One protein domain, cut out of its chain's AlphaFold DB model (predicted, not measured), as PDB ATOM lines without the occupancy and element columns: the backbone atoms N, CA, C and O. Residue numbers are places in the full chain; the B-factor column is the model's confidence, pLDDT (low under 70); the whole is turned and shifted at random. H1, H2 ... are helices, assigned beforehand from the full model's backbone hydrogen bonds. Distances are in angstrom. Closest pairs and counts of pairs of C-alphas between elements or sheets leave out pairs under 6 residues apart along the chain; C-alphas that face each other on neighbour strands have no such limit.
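This is residues 394 to 492 and 534 to 538 of the 741 residues of the protein "Sec1-like protein" of Nadsonia fulvescens var. elongata DSM 6958 (UniProt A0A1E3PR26). Five helices, H1 to H5, run to and fro in two layers, H1, H3 and H5 in one, H2 and H4 in the other; short H6 lies beyond one end. The printed part has 104 residues, six named helices, H1 to H6, and no named strand: all helix. It is compact, radius of gyration of the C-alphas 13.7 A, spanning 40 by 31 by 21 A.

H1, residues 394 to 408, H2, residues 413 to 425, and H3, residues 430 to 444, form an up-and-down bundle, each running against the one before. H1 touches H3, closest C-alphas Leu 406 and Gln 440, 6.4 A. H4, residues 449 to 462, touches residues 421 to 425 of H2 alone, closest C-alphas Ile 459 and Ile 424, 7.0 A. H5, residues 467 to 476, forms a hairpin with H4, closest C-alphas Tyr 467 and Leu 460, 6.5 A, touching with H4's residues 456 to 460 alone. H6, residues 487 to 492, touches no helix. In H1 to H5 every O i to N i+4 pair is within hydrogen-bond range; in H6, 0 of 2, and 0 of 3 O i to N i+3.

H1, 20.7 A long, begins at C-alpha 394 (123.114, -51.200, 43.291); H3 is 21.2 A; H6 ends at C-alpha 492 (87.148, -58.970, 32.309).

Residues 493 to 533 are cut out, a 17.7 A gap between C-alphas 492 and 534. No link is long. Residues 485 to 492 and 534 to 535 have pLDDT under 70.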
ATOM      1  N   ASP A 394     124.000 -50.044  43.088       89.81
ATOM      2  CA  ASP A 394     123.114 -51.200  43.291       89.81
ATOM      3  C   ASP A 394     121.689 -50.777  43.667       89.81
ATOM      4  O   ASP A 394     120.719 -51.337  43.167       89.81
ATOM      5  N   GLU A 395     121.561 -49.738  44.493       89.44
ATOM      6  CA  GLU A 395     120.274 -49.154  44.878       89.44
ATOM      7  C   GLU A 395     119.470 -48.660  43.666       89.44
ATOM      8  O   GLU A 395     118.273 -48.926  43.570       89.44
ATOM      9  N   PHE A 396     120.125 -47.998  42.703       90.19
ATOM     10  CA  PHE A 396     119.467 -47.533  41.480       90.19
ATOM     11  C   PHE A 396     119.085 -48.696  40.554       90.19
ATOM     12  O   PHE A 396     118.026 -48.663  39.929       90.19
ATOM     13  N   ASN A 397     119.915 -49.737  40.476       88.94
ATOM     14  CA  ASN A 397     119.597 -50.924  39.683       88.94
ATOM     15  C   ASN A 397     118.385 -51.669  40.252       88.94
ATOM     16  O   ASN A 397     117.459 -51.963  39.502       88.94
ATOM     17  N   GLN A 398     118.336 -51.884  41.572       90.62
ATOM     18  CA  GLN A 398     117.172 -52.474  42.247       90.62
ATOM     19  C   GLN A 398     115.912 -51.625  42.030       90.62
ATOM     20  O   GLN A 398     114.845 -52.137  41.692       90.62
ATOM     21  N   TRP A 399     116.046 -50.308  42.171       92.00
ATOM     22  CA  TRP A 399     114.998 -49.333  41.883       92.00
ATOM     23  C   TRP A 399     114.428 -49.461  40.462       92.00
ATOM     24  O   TRP A 399     113.209 -49.525  40.275       92.00
ATOM     25  N   LEU A 400     115.304 -49.494  39.457       91.25
ATOM     26  CA  LEU A 400     114.916 -49.571  38.053       91.25
ATOM     27  C   LEU A 400     114.328 -50.943  37.701       91.25
ATOM     28  O   LEU A 400     113.327 -51.016  36.987       91.25
ATOM     29  N   GLU A 401     114.904 -52.017  38.237       89.62
ATOM     30  CA  GLU A 401     114.429 -53.389  38.059       89.62
ATOM     31  C   GLU A 401     112.985 -53.542  38.556       89.62
ATOM     32  O   GLU A 401     112.136 -54.096  37.851       89.62
ATOM     33  N   VAL A 402     112.661 -52.991  39.733       92.25
ATOM     34  CA  VAL A 402     111.287 -53.015  40.253       92.25
ATOM     35  C   VAL A 402     110.322 -52.314  39.293       92.25
ATOM     36  O   VAL A 402     109.259 -52.859  38.995       92.25
ATOM     37  N   GLN A 403     110.681 -51.144  38.757       93.94
ATOM     38  CA  GLN A 403     109.831 -50.439  37.790       93.94
ATOM     39  C   GLN A 403     109.588 -51.249  36.516       93.94
ATOM     40  O   GLN A 403     108.450 -51.351  36.052       93.94
ATOM     41  N   GLN A 404     110.643 -51.835  35.950       90.19
ATOM     42  CA  GLN A 404     110.539 -52.655  34.744       90.19
ATOM     43  C   GLN A 404     109.646 -53.872  34.996       90.19
ATOM     44  O   GLN A 404     108.731 -54.135  34.214       90.19
ATOM     45  N   ASN A 405     109.834 -54.551  36.131       91.31
ATOM     46  CA  ASN A 405     109.031 -55.709  36.513       91.31
ATOM     47  C   ASN A 405     107.553 -55.363  36.730       91.31
ATOM     48  O   ASN A 405     106.675 -56.113  36.295       91.31
ATOM     49  N   LEU A 406     107.261 -54.208  37.336       92.00
ATOM     50  CA  LEU A 406     105.900 -53.691  37.501       92.00
ATOM     51  C   LEU A 406     105.218 -53.493  36.143       92.00
ATOM     52  O   LEU A 406     104.163 -54.070  35.852       92.00
ATOM     53  N   VAL A 407     105.842 -52.711  35.264       90.81
ATOM     54  CA  VAL A 407     105.241 -52.328  33.983       90.81
ATOM     55  C   VAL A 407     105.205 -53.494  32.993       90.81
ATOM     56  O   VAL A 407     104.295 -53.540  32.162       90.81
ATOM     57  N   ALA A 408     106.104 -54.473  33.123       87.44
ATOM     58  CA  ALA A 408     106.115 -55.716  32.352       87.44
ATOM     59  C   ALA A 408     105.326 -56.874  32.999       87.44
ATOM     60  O   ALA A 408     105.043 -57.854  32.311       87.44
ATOM     61  N   ASN A 409     104.825 -56.737  34.242       87.19
ATOM     62  CA  ASN A 409     104.141 -57.786  35.041       87.19
ATOM     63  C   ASN A 409     104.833 -59.156  34.927       87.19
ATOM     64  O   ASN A 409     104.184 -60.170  34.655       87.19
ATOM     65  N   THR A 410     106.156 -59.147  35.050       84.06
ATOM     66  CA  THR A 410     107.026 -60.330  34.969       84.06
ATOM     67  C   THR A 410     107.171 -61.004  36.328       84.06
ATOM     68  O   THR A 410     107.159 -62.231  36.403       84.06
ATOM     69  N   LEU A 411     107.268 -60.206  37.395       84.75
ATOM     70  CA  LEU A 411     107.415 -60.669  38.771       84.75
ATOM     71  C   LEU A 411     106.074 -60.641  39.517       84.75
ATOM     72  O   LEU A 411     105.174 -59.865  39.188       84.75
ATOM     73  N   ASP A 412     105.928 -61.503  40.522       87.00
ATOM     74  CA  ASP A 412     104.744 -61.521  41.370       87.00
ATOM     75  C   ASP A 412     104.709 -60.322  42.331       87.00
ATOM     76  O   ASP A 412     105.736 -59.847  42.820       87.00
ATOM     77  N   SER A 413     103.497 -59.863  42.653       85.25
ATOM     78  CA  SER A 413     103.291 -58.703  43.523       85.25
ATOM     79  C   SER A 413     103.965 -58.859  44.888       85.25
ATOM     80  O   SER A 413     104.406 -57.868  45.454       85.25
ATOM     81  N   VAL A 414     104.050 -60.073  45.449       89.69
ATOM     82  CA  VAL A 414     104.619 -60.281  46.792       89.69
ATOM     83  C   VAL A 414     106.117 -60.008  46.787       89.69
ATOM     84  O   VAL A 414     106.596 -59.266  47.642       89.69
ATOM     85  N   SER A 415     106.840 -60.550  45.808       91.94
ATOM     86  CA  SER A 415     108.271 -60.287  45.645       91.94
ATOM     87  C   SER A 415     108.557 -58.795  45.463       91.94
ATOM     88  O   SER A 415     109.427 -58.260  46.144       91.94
ATOM     89  N   ILE A 416     107.761 -58.099  44.643       91.00
ATOM     90  CA  ILE A 416     107.895 -56.647  44.438       91.00
ATOM     91  C   ILE A 416     107.705 -55.874  45.750       91.00
ATOM     92  O   ILE A 416     108.505 -55.000  46.079       91.00
ATOM     93  N   LEU A 417     106.660 -56.199  46.518       92.25
ATOM     94  CA  LEU A 417     106.396 -55.537  47.796       92.25
ATOM     95  C   LEU A 417     107.514 -55.788  48.821       92.25
ATOM     96  O   LEU A 417     107.857 -54.872  49.563       92.25
ATOM     97  N   ASN A 418     108.116 -56.982  48.830       94.62
ATOM     98  CA  ASN A 418     109.261 -57.284  49.693       94.62
ATOM     99  C   ASN A 418     110.496 -56.449  49.317       94.62
ATOM    100  O   ASN A 418     111.179 -55.947  50.206       94.62
ATOM    101  N   THR A 419     110.769 -56.257  48.022       93.94
ATOM    102  CA  THR A 419     111.870 -55.389  47.573       93.94
ATOM    103  C   THR A 419     111.628 -53.930  47.966       93.94
ATOM    104  O   THR A 419     112.546 -53.262  48.429       93.94
ATOM    105  N   ILE A 420     110.389 -53.430  47.857       95.25
ATOM    106  CA  ILE A 420     110.039 -52.070  48.312       95.25
ATOM    107  C   ILE A 420     110.244 -51.928  49.828       95.25
ATOM    108  O   ILE A 420     110.778 -50.921  50.285       95.25
ATOM    109  N   GLU A 421     109.852 -52.932  50.613       95.75
ATOM    110  CA  GLU A 421     110.092 -52.959  52.059       95.75
ATOM    111  C   GLU A 421     111.592 -52.958  52.394       95.75
ATOM    112  O   GLU A 421     112.019 -52.253  53.306       95.75
ATOM    113  N   GLU A 422     112.416 -53.683  51.634       94.88
ATOM    114  CA  GLU A 422     113.873 -53.644  51.786       94.88
ATOM    115  C   GLU A 422     114.453 -52.247  51.515       94.88
ATOM    116  O   GLU A 422     115.284 -51.781  52.295       94.88
ATOM    117  N   LEU A 423     113.985 -51.553  50.472       95.12
ATOM    118  CA  LEU A 423     114.388 -50.169  50.187       95.12
ATOM    119  C   LEU A 423     113.990 -49.215  51.325       95.12
ATOM    120  O   LEU A 423     114.783 -48.369  51.731       95.12
ATOM    121  N   ILE A 424     112.797 -49.388  51.906       96.69
ATOM    122  CA  ILE A 424     112.368 -48.614  53.084       96.69
ATOM    123  C   ILE A 424     113.292 -48.877  54.278       96.69
ATOM    124  O   ILE A 424     113.713 -47.933  54.941       96.69
ATOM    125  N   ASN A 425     113.640 -50.139  54.534       95.62
ATOM    126  CA  ASN A 425     114.515 -50.526  55.643       95.62
ATOM    127  C   ASN A 425     115.955 -50.013  55.488       95.62
ATOM    128  O   ASN A 425     116.664 -49.872  56.483       95.62
ATOM    129  N   ARG A 426     116.391 -49.753  54.252       95.25
ATOM    130  CA  ARG A 426     117.692 -49.149  53.930       95.25
ATOM    131  C   ARG A 426     117.682 -47.619  53.979       95.25
ATOM    132  O   ARG A 426     118.730 -47.030  53.742       95.25
ATOM    133  N   GLU A 427     116.541 -47.006  54.297       95.56
ATOM    134  CA  GLU A 427     116.366 -45.549  54.293       95.56
ATOM    135  C   GLU A 427     116.674 -44.925  52.915       95.56
ATOM    136  O   GLU A 427     117.281 -43.859  52.814       95.56
ATOM    137  N   SER A 428     116.281 -45.614  51.834       95.12
ATOM    138  CA  SER A 428     116.367 -45.086  50.466       95.12
ATOM    139  C   SER A 428     115.558 -43.794  50.298       95.12
ATOM    140  O   SER A 428     114.666 -43.483  51.082       95.12
ATOM    141  N   ASP A 429     115.828 -43.032  49.237       94.38
ATOM    142  CA  ASP A 429     115.133 -41.762  49.006       94.38
ATOM    143  C   ASP A 429     113.595 -41.913  49.000       94.38
ATOM    144  O   ASP A 429     113.011 -42.770  48.326       94.38
ATOM    145  N   ILE A 430     112.915 -41.050  49.757       95.38
ATOM    146  CA  ILE A 430     111.463 -41.135  49.950       95.38
ATOM    147  C   ILE A 430     110.688 -40.863  48.659       95.38
ATOM    148  O   ILE A 430     109.644 -41.477  48.425       95.38
ATOM    149  N   ILE A 431     111.190 -39.980  47.789       94.50
ATOM    150  CA  ILE A 431     110.530 -39.673  46.517       94.50
ATOM    151  C   ILE A 431     110.571 -40.905  45.616       94.50
ATOM    152  O   ILE A 431     109.556 -41.243  45.001       94.50
ATOM    153  N   MET A 432     111.704 -41.612  45.582       94.44
ATOM    154  CA  MET A 432     111.804 -42.921  44.941       94.44
ATOM    155  C   MET A 432     110.740 -43.873  45.518       94.44
ATOM    156  O   MET A 432     109.847 -44.323  44.799       94.44
ATOM    157  N   ILE A 433     110.726 -44.127  46.824       96.38
ATOM    158  CA  ILE A 433     109.779 -45.089  47.421       96.38
ATOM    159  C   ILE A 433     108.312 -44.748  47.100       96.38
ATOM    160  O   ILE A 433     107.549 -45.622  46.674       96.38
ATOM    161  N   LEU A 434     107.916 -43.478  47.238       96.62
ATOM    162  CA  LEU A 434     106.559 -43.027  46.915       96.62
ATOM    163  C   LEU A 434     106.223 -43.225  45.430       96.62
ATOM    164  O   LEU A 434     105.112 -43.662  45.119       96.62
ATOM    165  N   ARG A 435     107.176 -42.988  44.515       96.44
ATOM    166  CA  ARG A 435     107.013 -43.284  43.082       96.44
ATOM    167  C   ARG A 435     106.729 -44.773  42.846       96.44
ATOM    168  O   ARG A 435     105.786 -45.068  42.116       96.44
ATOM    169  N   LEU A 436     107.447 -45.711  43.480       96.62
ATOM    170  CA  LEU A 436     107.163 -47.156  43.311       96.62
ATOM    171  C   LEU A 436     105.793 -47.542  43.826       96.62
ATOM    172  O   LEU A 436     105.087 -48.290  43.153       96.62
ATOM    173  N   LEU A 437     105.407 -47.036  44.997       96.12
ATOM    174  CA  LEU A 437     104.087 -47.315  45.554       96.12
ATOM    175  C   LEU A 437     102.980 -46.814  44.620       96.12
ATOM    176  O   LEU A 437     102.005 -47.534  44.392       96.12
ATOM    177  N   CYS A 438     103.152 -45.627  44.032       95.94
ATOM    178  CA  CYS A 438     102.217 -45.080  43.052       95.94
ATOM    179  C   CYS A 438     102.191 -45.910  41.759       95.94
ATOM    180  O   CYS A 438     101.110 -46.273  41.300       95.94
ATOM    181  N   ILE A 439     103.348 -46.275  41.192       96.06
ATOM    182  CA  ILE A 439     103.421 -47.121  39.985       96.06
ATOM    183  C   ILE A 439     102.737 -48.465  40.239       96.06
ATOM    184  O   ILE A 439     101.891 -48.878  39.447       96.06
ATOM    185  N   GLN A 440     103.055 -49.119  41.358       94.38
ATOM    186  CA  GLN A 440     102.462 -50.398  41.736       94.38
ATOM    187  C   GLN A 440     100.940 -50.286  41.863       94.38
ATOM    188  O   GLN A 440     100.186 -51.072  41.287       94.38
ATOM    189  N   CYS A 441     100.467 -49.248  42.552       92.94
ATOM    190  CA  CYS A 441      99.043 -48.988  42.700       92.94
ATOM    191  C   CYS A 441      98.345 -48.765  41.346       92.94
ATOM    192  O   CYS A 441      97.287 -49.344  41.091       92.94
ATOM    193  N   LEU A 442      98.929 -47.963  40.455       92.56
ATOM    194  CA  LEU A 442      98.340 -47.631  39.157       92.56
ATOM    195  C   LEU A 442      98.329 -48.824  38.193       92.56
ATOM    196  O   LEU A 442      97.317 -49.064  37.530       92.56
ATOM    197  N   VAL A 443      99.419 -49.592  38.122       92.12
ATOM    198  CA  VAL A 443      99.544 -50.724  37.191       92.12
ATOM    199  C   VAL A 443      98.644 -51.897  37.599       92.12
ATOM    200  O   VAL A 443      97.995 -52.495  36.737       92.12
ATOM    201  N   GLU A 444      98.539 -52.200  38.899       89.38
ATOM    202  CA  GLU A 444      97.710 -53.307  39.411       89.38
ATOM    203  C   GLU A 444      96.231 -52.945  39.652       89.38
ATOM    204  O   GLU A 444      95.423 -53.813  40.029       89.38
ATOM    205  N   GLY A 445      95.858 -51.678  39.444       87.88
ATOM    206  CA  GLY A 445      94.500 -51.186  39.669       87.88
ATOM    207  C   GLY A 445      94.115 -51.126  41.152       87.88
ATOM    208  O   GLY A 445      92.978 -51.447  41.513       87.88
ATOM    209  N   GLY A 446      95.057 -50.727  42.003       88.75
ATOM    210  CA  GLY A 446      94.894 -50.514  43.437       88.75
ATOM    211  C   GLY A 446      95.645 -51.530  44.290       88.75
ATOM    212  O   GLY A 446      95.833 -52.685  43.900       88.75
ATOM    213  N   MET A 447      96.006 -51.117  45.506       89.25
ATOM    214  CA  MET A 447      96.701 -51.959  46.484       89.25
ATOM    215  C   MET A 447      95.721 -52.582  47.488       89.25
ATOM    216  O   MET A 447      94.667 -52.020  47.795       89.25
ATOM    217  N   LYS A 448      96.041 -53.757  48.042       91.88
ATOM    218  CA  LYS A 448      95.237 -54.317  49.140       91.88
ATOM    219  C   LYS A 448      95.306 -53.385  50.350       91.88
ATOM    220  O   LYS A 448      96.377 -52.920  50.717       91.88
ATOM    221  N   ASN A 449      94.174 -53.189  51.031       92.75
ATOM    222  CA  ASN A 449      94.094 -52.284  52.183       92.75
ATOM    223  C   ASN A 449      95.102 -52.626  53.296       92.75
ATOM    224  O   ASN A 449      95.637 -51.737  53.948       92.75
ATOM    225  N   LYS A 450      95.367 -53.919  53.525       94.12
ATOM    226  CA  LYS A 450      96.348 -54.361  54.524       94.12
ATOM    227  C   LYS A 450      97.764 -53.906  54.160       94.12
ATOM    228  O   LYS A 450      98.453 -53.365  55.016       94.12
ATOM    229  N   ASP A 451      98.155 -54.107  52.907       94.12
ATOM    230  CA  ASP A 451      99.499 -53.796  52.423       94.12
ATOM    231  C   ASP A 451      99.703 -52.275  52.383       94.12
ATOM    232  O   ASP A 451     100.696 -51.776  52.900       94.12
ATOM    233  N   LEU A 452      98.704 -51.519  51.908       94.00
ATOM    234  CA  LEU A 452      98.759 -50.054  51.879       94.00
ATOM    235  C   LEU A 452      98.935 -49.453  53.281       94.00
ATOM    236  O   LEU A 452      99.766 -48.572  53.474       94.00
ATOM    237  N   ASN A 453      98.179 -49.938  54.272       95.38
ATOM    238  CA  ASN A 453      98.313 -49.453  55.646       95.38
ATOM    239  C   ASN A 453      99.659 -49.840  56.273       95.38
ATOM    240  O   ASN A 453     100.193 -49.052  57.049       95.38
ATOM    241  N   LYS A 454     100.218 -51.005  55.912       96.25
ATOM    242  CA  LYS A 454     101.570 -51.400  56.323       96.25
ATOM    243  C   LYS A 454     102.606 -50.410  55.781       96.25
ATOM    244  O   LYS A 454     103.308 -49.801  56.572       96.25
ATOM    245  N   PHE A 455     102.624 -50.155  54.472       96.44
ATOM    246  CA  PHE A 455     103.586 -49.216  53.880       96.44
ATOM    247  C   PHE A 455     103.443 -47.791  54.410       96.44
ATOM    248  O   PHE A 455     104.449 -47.135  54.659       96.44
ATOM    249  N   LYS A 456     102.211 -47.315  54.633       96.19
ATOM    250  CA  LYS A 456     101.991 -46.025  55.303       96.19
ATOM    251  C   LYS A 456     102.632 -46.009  56.685       96.19
ATOM    252  O   LYS A 456     103.320 -45.055  57.021       96.19
ATOM    253  N   GLN A 457     102.415 -47.051  57.481       96.94
ATOM    254  CA  GLN A 457     102.995 -47.146  58.813       96.94
ATOM    255  C   GLN A 457     104.527 -47.181  58.762       96.94
ATOM    256  O   GLN A 457     105.156 -46.402  59.475       96.94
ATOM    257  N   ASP A 458     105.109 -48.025  57.910       96.94
ATOM    258  CA  ASP A 458     106.560 -48.182  57.784       96.94
ATOM    259  C   ASP A 458     107.212 -46.860  57.343       96.94
ATOM    260  O   ASP A 458     108.171 -46.399  57.957       96.94
ATOM    261  N   ILE A 459     106.629 -46.166  56.358       97.00
ATOM    262  CA  ILE A 459     107.133 -44.867  55.887       97.00
ATOM    263  C   ILE A 459     107.028 -43.787  56.967       97.00
ATOM    264  O   ILE A 459     107.982 -43.040  57.172       97.00
ATOM    265  N   LEU A 460     105.905 -43.698  57.687       96.62
ATOM    266  CA  LEU A 460     105.744 -42.700  58.753       96.62
ATOM    267  C   LEU A 460     106.718 -42.937  59.917       96.62
ATOM    268  O   LEU A 460     107.138 -41.983  60.572       96.62
ATOM    269  N   GLN A 461     107.067 -44.199  60.186       96.38
ATOM    270  CA  GLN A 461     108.029 -44.564  61.224       96.38
ATOM    271  C   GLN A 461     109.478 -44.289  60.807       96.38
ATOM    272  O   GLN A 461     110.248 -43.821  61.643       96.38
ATOM    273  N   THR A 462     109.834 -44.547  59.545       97.44
ATOM    274  CA  THR A 462     111.201 -44.361  59.034       97.44
ATOM    275  C   THR A 462     111.499 -42.904  58.668       97.44
ATOM    276  O   THR A 462     112.511 -42.369  59.104       97.44
ATOM    277  N   TYR A 463     110.613 -42.241  57.915       96.94
ATOM    278  CA  TYR A 463     110.863 -40.905  57.347       96.94
ATOM    279  C   TYR A 463     110.191 -39.768  58.128       96.94
ATOM    280  O   TYR A 463     110.595 -38.617  58.006       96.94
ATOM    281  N   GLY A 464     109.183 -40.074  58.951       95.81
ATOM    282  CA  GLY A 464     108.513 -39.111  59.827       95.81
ATOM    283  C   GLY A 464     107.028 -38.894  59.524       95.81
ATOM    284  O   GLY A 464     106.492 -39.290  58.493       95.81
ATOM    285  N   TYR A 465     106.328 -38.237  60.452       95.75
ATOM    286  CA  TYR A 465     104.867 -38.074  60.388       95.75
ATOM    287  C   TYR A 465     104.385 -36.935  59.477       95.75
ATOM    288  O   TYR A 465     103.180 -36.810  59.250       95.75
ATOM    289  N   GLU A 466     105.291 -36.119  58.937       91.44
ATOM    290  CA  GLU A 466     104.948 -35.062  57.974       91.44
ATOM    291  C   GLU A 466     104.321 -35.627  56.688       91.44
ATOM    292  O   GLU A 466     103.374 -35.050  56.149       91.44
ATOM    293  N   TYR A 467     104.731 -36.836  56.288       94.44
ATOM    294  CA  TYR A 467     104.217 -37.540  55.111       94.44
ATOM    295  C   TYR A 467     102.761 -38.012  55.243       94.44
ATOM    296  O   TYR A 467     102.182 -38.518  54.281       94.44
ATOM    297  N   LEU A 468     102.115 -37.832  56.403       93.00
ATOM    298  CA  LEU A 468     100.692 -38.138  56.561       93.00
ATOM    299  C   LEU A 468      99.829 -37.283  55.619       93.00
ATOM    300  O   LEU A 468      98.891 -37.796  55.005       93.00
ATOM    301  N   VAL A 469     100.178 -36.000  55.470       90.88
ATOM    302  CA  VAL A 469      99.509 -35.086  54.531       90.88
ATOM    303  C   VAL A 469      99.809 -35.498  53.091       90.88
ATOM    304  O   VAL A 469      98.903 -35.515  52.260       90.88
ATOM    305  N   THR A 470     101.045 -35.923  52.807       90.81
ATOM    306  CA  THR A 470     101.436 -36.454  51.495       90.81
ATOM    307  C   THR A 470     100.573 -37.646  51.096       90.81
ATOM    308  O   THR A 470     100.037 -37.665  49.992       90.81
ATOM    309  N   PHE A 471     100.344 -38.612  51.992       92.25
ATOM    310  CA  PHE A 471      99.460 -39.745  51.702       92.25
ATOM    311  C   PHE A 471      98.017 -39.318  51.426       92.25
ATOM    312  O   PHE A 471      97.402 -39.845  50.503       92.25
ATOM    313  N   GLN A 472      97.483 -38.357  52.185       88.69
ATOM    314  CA  GLN A 472      96.145 -37.820  51.930       88.69
ATOM    315  C   GLN A 472      96.052 -37.156  50.545       88.69
ATOM    316  O   GLN A 472      95.058 -37.338  49.833       88.69
ATOM    317  N   ASN A 473      97.087 -36.413  50.145       86.94
ATOM    318  CA  ASN A 473      97.159 -35.778  48.830       86.94
ATOM    319  C   ASN A 473      97.250 -36.827  47.715       86.94
ATOM    320  O   ASN A 473      96.427 -36.799  46.804       86.94
ATOM    321  N   LEU A 474      98.149 -37.810  47.835       88.44
ATOM    322  CA  LEU A 474      98.303 -38.905  46.868       88.44
ATOM    323  C   LEU A 474      97.013 -39.727  46.691       88.44
ATOM    324  O   LEU A 474      96.714 -40.181  45.586       88.44
ATOM    325  N   GLU A 475      96.230 -39.904  47.760       87.19
ATOM    326  CA  GLU A 475      94.915 -40.555  47.689       87.19
ATOM    327  C   GLU A 475      93.864 -39.696  46.989       87.19
ATOM    328  O   GLU A 475      93.104 -40.193  46.155       87.19
ATOM    329  N   THR A 476      93.847 -38.394  47.276       83.31
ATOM    330  CA  THR A 476      92.942 -37.431  46.624       83.31
ATOM    331  C   THR A 476      93.260 -37.283  45.130       83.31
ATOM    332  O   THR A 476      92.367 -37.168  44.288       83.31
ATOM    333  N   GLU A 477      94.542 -37.347  44.779       81.00
ATOM    334  CA  GLU A 477      95.059 -37.329  43.409       81.00
ATOM    335  C   GLU A 477      94.904 -38.687  42.701       81.00
ATOM    336  O   GLU A 477      95.125 -38.796  41.494       81.00
ATOM    337  N   GLY A 478      94.439 -39.727  43.402       85.06
ATOM    338  CA  GLY A 478      94.203 -41.052  42.828       85.06
ATOM    339  C   GLY A 478      95.480 -41.776  42.389       85.06
ATOM    340  O   GLY A 478      95.404 -42.696  41.575       85.06
ATOM    341  N   LEU A 479      96.638 -41.363  42.913       89.00
ATOM    342  CA  LEU A 479      97.931 -42.023  42.715       89.00
ATOM    343  C   LEU A 479      98.090 -43.221  43.659       89.00
ATOM    344  O   LEU A 479      98.677 -44.235  43.285       89.00
ATOM    345  N   LEU A 480      97.496 -43.134  44.853       91.25
ATOM    346  CA  LEU A 480      97.363 -44.240  45.799       91.25
ATOM    347  C   LEU A 480      95.890 -44.498  46.101       91.25
ATOM    348  O   LEU A 480      95.133 -43.581  46.384       91.25
ATOM    349  N   PHE A 481      95.457 -45.752  46.044       90.56
ATOM    350  CA  PHE A 481      94.086 -46.118  46.375       90.56
ATOM    351  C   PHE A 481      93.962 -47.606  46.696       90.56
ATOM    352  O   PHE A 481      94.731 -48.460  46.245       90.56
ATOM    353  N   VAL A 482      92.939 -47.927  47.484       90.81
ATOM    354  CA  VAL A 482      92.611 -49.309  47.827       90.81
ATOM    355  C   VAL A 482      91.959 -50.000  46.632       90.81
ATOM    356  O   VAL A 482      91.037 -49.473  46.006       90.81
ATOM    357  N   LYS A 483      92.401 -51.225  46.344       86.56
ATOM    358  CA  LYS A 483      91.827 -52.089  45.313       86.56
ATOM    359  C   LYS A 483      90.343 -52.333  45.584       86.56
ATOM    360  O   LYS A 483      89.978 -52.964  46.578       86.56
ATOM    361  N   SER A 484      89.482 -51.856  44.687       74.31
ATOM    362  CA  SER A 484      88.039 -52.097  44.767       74.31
ATOM    363  C   SER A 484      87.700 -53.512  44.299       74.31
ATOM    364  O   SER A 484      88.156 -53.959  43.250       74.31
ATOM    365  N   ALA A 485      86.841 -54.220  45.040       58.16
ATOM    366  CA  ALA A 485      86.381 -55.563  44.673       58.16
ATOM    367  C   ALA A 485      85.522 -55.593  43.387       58.16
ATOM    368  O   ALA A 485      85.257 -56.665  42.845       58.16
ATOM    369  N   SER A 486      85.061 -54.431  42.901       51.78
ATOM    370  CA  SER A 486      84.145 -54.323  41.756       51.78
ATOM    371  C   SER A 486      84.851 -54.023  40.421       51.78
ATOM    372  O   SER A 486      84.357 -54.423  39.369       51.78
ATOM    373  N   SER A 487      86.029 -53.388  40.427       47.44
ATOM    374  CA  SER A 487      86.714 -52.930  39.203       47.44
ATOM    375  C   SER A 487      87.308 -54.063  38.352       47.44
ATOM    376  O   SER A 487      87.332 -53.957  37.126       47.44
ATOM    377  N   SER A 488      87.714 -55.184  38.957       43.72
ATOM    378  CA  SER A 488      88.289 -56.331  38.232       43.72
ATOM    379  C   SER A 488      87.257 -57.145  37.437       43.72
ATOM    380  O   SER A 488      87.587 -57.725  36.403       43.72
ATOM    381  N   ASN A 489      85.999 -57.180  37.889       38.53
ATOM    382  CA  ASN A 489      84.968 -58.050  37.308       38.53
ATOM    383  C   ASN A 489      84.259 -57.423  36.096       38.53
ATOM    384  O   ASN A 489      83.844 -58.144  35.188       38.53
ATOM    385  N   PHE A 490      84.161 -56.090  36.026       43.69
ATOM    386  CA  PHE A 490      83.520 -55.413  34.893       43.69
ATOM    387  C   PHE A 490      84.366 -55.472  33.614       43.69
ATOM    388  O   PHE A 490      83.842 -55.815  32.554       43.69
ATOM    389  N   LEU A 491      85.676 -55.219  33.707       42.97
ATOM    390  CA  LEU A 491      86.564 -55.159  32.538       42.97
ATOM    391  C   LEU A 491      86.862 -56.544  31.940       42.97
ATOM    392  O   LEU A 491      86.869 -56.692  30.720       42.97
ATOM    393  N   SER A 492      86.997 -57.581  32.776       38.31
ATOM    394  CA  SER A 492      87.148 -58.970  32.309       38.31
ATOM    395  C   SER A 492      85.918 -59.454  31.521       38.31
ATOM    396  O   SER A 492      86.048 -60.096  30.476       38.31
ATOM    397  N   ALA A 534      84.162 -42.648  33.156       48.69
ATOM    398  CA  ALA A 534      84.898 -41.404  33.396       48.69
ATOM    399  C   ALA A 534      85.719 -41.382  34.701       48.69
ATOM    400  O   ALA A 534      86.665 -40.603  34.796       48.69
ATOM    401  N   ASN A 535      85.398 -42.251  35.671       59.03
ATOM    402  CA  ASN A 535      85.965 -42.202  37.029       59.03
ATOM    403  C   ASN A 535      86.740 -43.464  37.446       59.03
ATOM    404  O   ASN A 535      87.178 -43.552  38.591       59.03
ATOM    405  N   PHE A 536      86.904 -44.454  36.564       71.94
ATOM    406  CA  PHE A 536      87.728 -45.627  36.869       71.94
ATOM    407  C   PHE A 536      89.191 -45.384  36.476       71.94
ATOM    408  O   PHE A 536      89.441 -44.713  35.472       71.94
ATOM    409  N   PRO A 537      90.159 -45.924  37.239       83.50
ATOM    410  CA  PRO A 537      91.567 -45.838  36.875       83.50
ATOM    411  C   PRO A 537      91.830 -46.573  35.557       83.50
ATOM    412  O   PRO A 537      91.145 -47.541  35.216       83.50
ATOM    413  N   THR A 538      92.847 -46.118  34.828       90.12
ATOM    414  CA  THR A 538      93.308 -46.757  33.593       90.12
ATOM    415  C   THR A 538      93.724 -48.207  33.855       90.12
ATOM    416  O   THR A 538      94.516 -48.499  34.747       90.12
TER     417      THR A 538